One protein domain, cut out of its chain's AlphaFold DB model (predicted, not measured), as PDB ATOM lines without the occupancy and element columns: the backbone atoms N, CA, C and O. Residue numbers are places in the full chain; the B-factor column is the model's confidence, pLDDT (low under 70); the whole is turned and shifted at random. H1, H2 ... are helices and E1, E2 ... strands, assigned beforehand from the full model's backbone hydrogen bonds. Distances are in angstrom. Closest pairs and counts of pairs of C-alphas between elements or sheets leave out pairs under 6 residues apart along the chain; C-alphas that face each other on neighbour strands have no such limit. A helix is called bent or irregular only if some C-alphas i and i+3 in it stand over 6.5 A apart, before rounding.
ATOM      1  N   VAL A   2     117.945 134.932  98.175       83.25
ATOM      2  CA  VAL A   2     118.191 136.374  97.988       83.25
ATOM      3  C   VAL A   2     116.858 137.094  98.158       83.25
ATOM      4  O   VAL A   2     115.855 136.631  97.631       83.25
ATOM      5  N   TYR A   3     116.831 138.185  98.920       87.19
ATOM      6  CA  TYR A   3     115.572 138.842  99.301       87.19
ATOM      7  C   TYR A   3     115.311 140.159  98.585       87.19
ATOM      8  O   TYR A   3     114.165 140.532  98.385       87.19
ATOM      9  N   ASP A   4     116.379 140.865  98.230       88.12
ATOM     10  CA  ASP A   4     116.315 142.238  97.728       88.12
ATOM     11  C   ASP A   4     116.869 142.324  96.288       88.12
ATOM     12  O   ASP A   4     117.230 143.398  95.813       88.12
ATOM     13  N   ALA A   5     116.983 141.179  95.599       90.19
ATOM     14  CA  ALA A   5     117.493 141.067  94.232       90.19
ATOM     15  C   ALA A   5     116.954 139.818  93.508       90.19
ATOM     16  O   ALA A   5     116.532 138.850  94.139       90.19
ATOM     17  N   THR A   6     117.027 139.849  92.175       94.06
ATOM     18  CA  THR A   6     116.622 138.770  91.260       94.06
ATOM     19  C   THR A   6     117.835 138.223  90.511       94.06
ATOM     20  O   THR A   6     118.735 138.973  90.135       94.06
ATOM     21  N   ILE A   7     117.850 136.911  90.266       94.38
ATOM     22  CA  ILE A   7     118.874 136.242  89.456       94.38
ATOM     23  C   ILE A   7     118.549 136.449  87.971       94.38
ATOM     24  O   ILE A   7     117.511 135.994  87.499       94.38
ATOM     25  N   LEU A   8     119.432 137.133  87.236       96.94
ATOM     26  CA  LEU A   8     119.241 137.423  85.805       96.94
ATOM     27  C   LEU A   8     119.750 136.304  84.884       96.94
ATOM     28  O   LEU A   8     119.207 136.097  83.804       96.94
ATOM     29  N   TYR A   9     120.797 135.593  85.300       97.50
ATOM     30  CA  TYR A   9     121.381 134.474  84.566       97.50
ATOM     31  C   TYR A   9     122.010 133.495  85.554       97.50
ATOM     32  O   TYR A   9     122.741 133.910  86.453       97.50
ATOM     33  N   ASP A  10     121.730 132.204  85.385       97.44
ATOM     34  CA  ASP A  10     122.281 131.145  86.227       97.44
ATOM     35  C   ASP A  10     122.453 129.862  85.421       97.44
ATOM     36  O   ASP A  10     121.530 129.059  85.251       97.44
ATOM     37  N   LYS A  11     123.653 129.699  84.868       97.88
ATOM     38  CA  LYS A  11     123.997 128.524  84.077       97.88
ATOM     39  C   LYS A  11     123.978 127.279  84.964       97.88
ATOM     40  O   LYS A  11     124.567 127.268  86.041       97.88
ATOM     41  N   ASP A  12     123.294 126.233  84.501       97.75
ATOM     42  CA  ASP A  12     123.174 124.935  85.182       97.75
ATOM     43  C   ASP A  12     122.624 125.015  86.624       97.75
ATOM     44  O   ASP A  12     122.808 124.095  87.437       97.75
ATOM     45  N   GLN A  13     121.919 126.114  86.934       97.19
ATOM     46  CA  GLN A  13     121.400 126.441  88.264       97.19
ATOM     47  C   GLN A  13     122.495 126.480  89.344       97.19
ATOM     48  O   GLN A  13     122.242 126.130  90.501       97.19
ATOM     49  N   PHE A  14     123.730 126.829  88.976       97.19
ATOM     50  CA  PHE A  14     124.864 126.855  89.896       97.19
ATOM     51  C   PHE A  14     124.574 127.722  91.125       97.19
ATOM     52  O   PHE A  14     124.655 127.244  92.262       97.19
ATOM     53  N   PHE A  15     124.201 128.984  90.912       96.25
ATOM     54  CA  PHE A  15     124.008 129.927  92.005       96.25
ATOM     55  C   PHE A  15     122.748 129.604  92.806       96.25
ATOM     56  O   PHE A  15     122.767 129.653  94.036       96.25
ATOM     57  N   THR A  16     121.684 129.173  92.130       96.25
ATOM     58  CA  THR A  16     120.452 128.690  92.764       96.25
ATOM     59  C   THR A  16     120.741 127.544  93.731       96.25
ATOM     60  O   THR A  16     120.330 127.610  94.889       96.25
ATOM     61  N   LYS A  17     121.512 126.534  93.314       96.62
ATOM     62  CA  LYS A  17     121.877 125.391  94.170       96.62
ATOM     63  C   LYS A  17     122.717 125.814  95.375       96.62
ATOM     64  O   LYS A  17     122.489 125.327  96.481       96.62
ATOM     65  N   VAL A  18     123.659 126.742  95.188       96.12
ATOM     66  CA  VAL A  18     124.445 127.312  96.297       96.12
ATOM     67  C   VAL A  18     123.529 128.019  97.298       96.12
ATOM     68  O   VAL A  18     123.626 127.791  98.504       96.12
ATOM     69  N   LEU A  19     122.604 128.842  96.802       95.81
ATOM     70  CA  LEU A  19     121.657 129.594  97.617       95.81
ATOM     71  C   LEU A  19     120.661 128.702  98.363       95.81
ATOM     72  O   LEU A  19     120.296 129.059  99.484       95.81
ATOM     73  N   GLN A  20     120.233 127.593  97.759       95.94
ATOM     74  CA  GLN A  20     119.369 126.585  98.381       95.94
ATOM     75  C   GLN A  20     120.107 125.810  99.474       95.94
ATOM     76  O   GLN A  20     119.579 125.644 100.569       95.94
ATOM     77  N   ARG A  21     121.353 125.387  99.220       96.00
ATOM     78  CA  ARG A  21     122.174 124.711 100.238       96.00
ATOM     79  C   ARG A  21     122.378 125.601 101.463       96.00
ATOM     80  O   ARG A  21     122.181 125.140 102.583       96.00
ATOM     81  N   LEU A  22     122.711 126.873 101.237       95.12
ATOM     82  CA  LEU A  22     122.846 127.856 102.310       95.12
ATOM     83  C   LEU A  22     121.532 128.030 103.082       95.12
ATOM     84  O   LEU A  22     121.537 128.057 104.305       95.12
ATOM     85  N   GLU A  23     120.404 128.139 102.381       94.44
ATOM     86  CA  GLU A  23     119.087 128.273 103.010       94.44
ATOM     87  C   GLU A  23     118.746 127.075 103.901       94.44
ATOM     88  O   GLU A  23     118.350 127.272 105.047       94.44
ATOM     89  N   HIS A  24     118.981 125.848 103.426       95.50
ATOM     90  CA  HIS A  24     118.788 124.648 104.239       95.50
ATOM     91  C   HIS A  24     119.650 124.666 105.505       95.50
ATOM     92  O   HIS A  24     119.135 124.390 106.585       95.50
ATOM     93  N   ARG A  25     120.928 125.060 105.415       94.38
ATOM     94  CA  ARG A  25     121.787 125.152 106.607       94.38
ATOM     95  C   ARG A  25     121.352 126.234 107.580       94.38
ATOM     96  O   ARG A  25     121.366 126.002 108.784       94.38
ATOM     97  N   LEU A  26     120.906 127.385 107.084       93.50
ATOM     98  CA  LEU A  26     120.349 128.430 107.940       93.50
ATOM     99  C   LEU A  26     119.095 127.942 108.682       93.50
ATOM    100  O   LEU A  26     118.967 128.200 109.876       93.50
ATOM    101  N   ILE A  27     118.209 127.198 108.013       92.88
ATOM    102  CA  ILE A  27     117.023 126.605 108.649       92.88
ATOM    103  C   ILE A  27     117.426 125.585 109.718       92.88
ATOM    104  O   ILE A  27     116.927 125.652 110.840       92.88
ATOM    105  N   GLU A  28     118.349 124.674 109.405       93.69
ATOM    106  CA  GLU A  28     118.830 123.653 110.348       93.69
ATOM    107  C   GLU A  28     119.481 124.253 111.600       93.69
ATOM    108  O   GLU A  28     119.297 123.741 112.704       93.69
ATOM    109  N   LEU A  29     120.219 125.356 111.446       92.69
ATOM    110  CA  LEU A  29     120.843 126.068 112.564       92.69
ATOM    111  C   LEU A  29     119.837 126.890 113.393       92.69
ATOM    112  O   LEU A  29     120.188 127.382 114.469       92.69
ATOM    113  N   GLY A  30     118.595 127.036 112.920       92.19
ATOM    114  CA  GLY A  30     117.606 127.931 113.518       92.19
ATOM    115  C   GLY A  30     118.004 129.400 113.371       92.19
ATOM    116  O   GLY A  30     117.793 130.195 114.291       92.19
ATOM    117  N   ALA A  31     118.637 129.743 112.247       94.06
ATOM    118  CA  ALA A  31     119.151 131.074 111.995       94.06
ATOM    119  C   ALA A  31     118.021 132.088 111.773       94.06
ATOM    120  O   ALA A  31     117.027 131.817 111.100       94.06
ATOM    121  N   GLU A  32     118.212 133.303 112.281       93.19
ATOM    122  CA  GLU A  32     117.232 134.386 112.191       93.19
ATOM    123  C   GLU A  32     117.830 135.609 111.496       93.19
ATOM    124  O   GLU A  32     118.914 136.085 111.847       93.19
ATOM    125  N   ARG A  33     117.109 136.151 110.509       93.00
ATOM    126  CA  ARG A  33     117.478 137.404 109.843       93.00
ATOM    127  C   ARG A  33     116.900 138.578 110.626       93.00
ATOM    128  O   ARG A  33     115.685 138.749 110.685       93.00
ATOM    129  N   ILE A  34     117.766 139.421 111.176       93.88
ATOM    130  CA  ILE A  34     117.380 140.580 111.983       93.88
ATOM    131  C   ILE A  34     117.697 141.872 111.227       93.88
ATOM    132  O   ILE A  34     118.765 142.037 110.627       93.88
ATOM    133  N   LYS A  35     116.748 142.812 111.249       93.81
ATOM    134  CA  LYS A  35     116.926 144.158 110.699       93.81
ATOM    135  C   LYS A  35     117.594 145.060 111.734       93.81
ATOM    136  O   LYS A  35     117.091 145.202 112.842       93.81
ATOM    137  N   MET A  36     118.675 145.733 111.349       94.75
ATOM    138  CA  MET A  36     119.345 146.757 112.155       94.75
ATOM    139  C   MET A  36     119.421 148.065 111.371       94.75
ATOM    140  O   MET A  36     120.298 148.270 110.526       94.75
ATOM    141  N   GLY A  37     118.457 148.953 111.620       94.38
ATOM    142  CA  GLY A  37     118.296 150.192 110.861       94.38
ATOM    143  C   GLY A  37     118.055 149.914 109.374       94.38
ATOM    144  O   GLY A  37     117.036 149.335 108.998       94.38
ATOM    145  N   LYS A  38     119.004 150.325 108.523       92.75
ATOM    146  CA  LYS A  38     118.984 150.079 107.065       92.75
ATOM    147  C   LYS A  38     119.725 148.802 106.642       92.75
ATOM    148  O   LYS A  38     119.801 148.519 105.453       92.75
ATOM    149  N   LYS A  39     120.310 148.064 107.588       92.44
ATOM    150  CA  LYS A  39     121.103 146.856 107.332       92.44
ATOM    151  C   LYS A  39     120.364 145.614 107.816       92.44
ATOM    152  O   LYS A  39     119.464 145.695 108.650       92.44
ATOM    153  N   TRP A  40     120.795 144.466 107.317       91.94
ATOM    154  CA  TRP A  40     120.348 143.154 107.764       91.94
ATOM    155  C   TRP A  40     121.551 142.350 108.229       91.94
ATOM    156  O   TRP A  40     122.619 142.442 107.625       91.94
ATOM    157  N   TYR A  41     121.366 141.556 109.275       91.44
ATOM    158  CA  TYR A  41     122.350 140.578 109.717       91.44
ATOM    159  C   TYR A  41     121.654 139.268 110.073       91.44
ATOM    160  O   TYR A  41     120.453 139.238 110.338       91.44
ATOM    161  N   TRP A  42     122.414 138.182 110.037       91.94
ATOM    162  CA  TRP A  42     121.940 136.858 110.407       91.94
ATOM    163  C   TRP A  42     122.498 136.479 111.771       91.94
ATOM    164  O   TRP A  42     123.707 136.539 111.990       91.94
ATOM    165  N   VAL A  43     121.619 136.069 112.678       92.94
ATOM    166  CA  VAL A  43     121.996 135.343 113.889       92.94
ATOM    167  C   VAL A  43     121.951 133.869 113.529       92.94
ATOM    168  O   VAL A  43     120.867 133.323 113.383       92.94
ATOM    169  N   LEU A  44     123.114 133.241 113.343       92.00
ATOM    170  CA  LEU A  44     123.184 131.853 112.870       92.00
ATOM    171  C   LEU A  44     122.654 130.855 113.904       92.00
ATOM    172  O   LEU A  44     121.991 129.898 113.540       92.00
ATOM    173  N   LYS A  45     122.917 131.097 115.190       87.50
ATOM    174  CA  LYS A  45     122.460 130.261 116.305       87.50
ATOM    175  C   LYS A  45     122.384 131.119 117.565       87.50
ATOM    176  O   LYS A  45     123.358 131.784 117.920       87.50
ATOM    177  N   LYS A  46     121.247 131.111 118.268       77.31
ATOM    178  CA  LYS A  46     121.020 131.980 119.448       77.31
ATOM    179  C   LYS A  46     121.983 131.725 120.609       77.31
ATOM    180  O   LYS A  46     122.257 132.633 121.380       77.31
ATOM    181  N   SER A  47     122.497 130.503 120.728       82.25
ATOM    182  CA  SER A  47     123.437 130.090 121.776       82.25
ATOM    183  C   SER A  47     124.906 130.138 121.344       82.25
ATOM    184  O   SER A  47     125.747 129.546 122.021       82.25
ATOM    185  N   SER A  48     125.214 130.813 120.228       83.50
ATOM    186  CA  SER A  48     126.587 130.910 119.723       83.50
ATOM    187  C   SER A  48     127.506 131.567 120.748       83.50
ATOM    188  O   SER A  48     127.176 132.620 121.301       83.50
ATOM    189  N   LYS A  49     128.673 130.969 120.979       85.81
ATOM    190  CA  LYS A  49     129.708 131.526 121.857       85.81
ATOM    191  C   LYS A  49     130.787 132.232 121.050       85.81
ATOM    192  O   LYS A  49     131.082 131.879 119.911       85.81
ATOM    193  N   PHE A  50     131.414 133.232 121.662       84.94
ATOM    194  CA  PHE A  50     132.580 133.873 121.065       84.94
ATOM    195  C   PHE A  50     133.689 132.835 120.830       84.94
ATOM    196  O   PHE A  50     134.017 132.069 121.735       84.94
ATOM    197  N   GLY A  51     134.236 132.805 119.614       90.06
ATOM    198  CA  GLY A  51     135.228 131.812 119.189       90.06
ATOM    199  C   GLY A  51     134.649 130.490 118.665       90.06
ATOM    200  O   GLY A  51     135.419 129.634 118.242       90.06
ATOM    201  N   GLU A  52     133.325 130.309 118.655       90.19
ATOM    202  CA  GLU A  52     132.684 129.138 118.044       90.19
ATOM    203  C   GLU A  52     132.741 129.234 116.512       90.19
ATOM    204  O   GLU A  52     132.356 130.244 115.920       90.19
ATOM    205  N   THR A  53     133.225 128.176 115.860       89.38
ATOM    206  CA  THR A  53     133.176 128.042 114.399       89.38
ATOM    207  C   THR A  53     131.845 127.425 113.990       89.38
ATOM    208  O   THR A  53     131.457 126.380 114.507       89.38
ATOM    209  N   ILE A  54     131.152 128.075 113.055       87.56
ATOM    210  CA  ILE A  54     129.884 127.609 112.486       87.56
ATOM    211  C   ILE A  54     130.084 127.465 110.979       87.56
ATOM    212  O   ILE A  54     130.489 128.422 110.318       87.56
ATOM    213  N   GLU A  55     129.809 126.277 110.450       87.50
ATOM    214  CA  GLU A  55     129.889 125.982 109.017       87.50
ATOM    215  C   GLU A  55     128.519 126.153 108.343       87.50
ATOM    216  O   GLU A  55     127.478 125.905 108.958       87.50
ATOM    217  N   LEU A  56     128.530 126.592 107.080       86.88
ATOM    218  CA  LEU A  56     127.354 126.906 106.256       86.88
ATOM    219  C   LEU A  56     127.410 126.200 104.897       86.88
ATOM    220  O   LEU A  56     128.522 126.067 104.337       86.88
TER     221      LEU A  56
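AT A GLANCE: This is residues 2 to 56 of the 56 residues of an uncharacterized protein of Sulfuracidifex tepidarius (UniProt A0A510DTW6). One long helix, H1, and a two-stranded hairpin, E1 and E2, make an L, with the hairpin leading off from the end of the helix. Residues 2 to 10 begin inside the angle of the L, on the same side of H1 as the hairpin, and run away from the hairpin to the start of H1, while after E2 residues 44 to 56, with no named element, swing out in a wide loop and turn back toward H1. The printed part has 55 residues with one named helix and two named strands, in the order H1, E1, E2; the sheet, E1 - E2, is antiparallel, and the class is mixed, helices and strands. The whole is loose, with a radius of gyration of the C-alphas of 13.6 A and spans of 38 by 27 by 17 A.

HOW THE PARTS SIT: H1, residues 11 to 28, is irregular, with C-alphas 12 and 15 8.5 A apart; 12 of its 14 O i to N i+4 pairs are within hydrogen-bond range. A tight link of three residues joins it to E1, residues 32 to 36; their closest C-alphas, those of Leu 26 and Glu 32, are 8.0 A apart. E1 and E2, residues 39 to 43, form a hairpin with a tight link, antiparallel at 148 degrees between their directions. N 34 and O 41 are 2.8 A apart and N 43 and O 32 2.8 A, both within hydrogen-bond range. H1 and E2 are apart.

IN THESE COORDINATES: H1 begins at C-alpha 11, (123.997, 128.524, 84.077), and is 27.2 A long. E1 measures 12.6 A and E2 13.3 A from first to last C-alpha, E2 ending at C-alpha 43, (121.996, 135.343, 113.889).

THE WHOLE: The two C-alphas farthest apart, those of Lys 11 and Phe 50, are 38.3 A apart. Residues 8 to 14, of which 11 to 14 belong to H1, residues 35 to 40 and residues 47 to 53 stand free. The printed part has no cut and ends at residue 56, the chain's last. The mean pLDDT of the printed part is 92.2, and no printed residue is under 70.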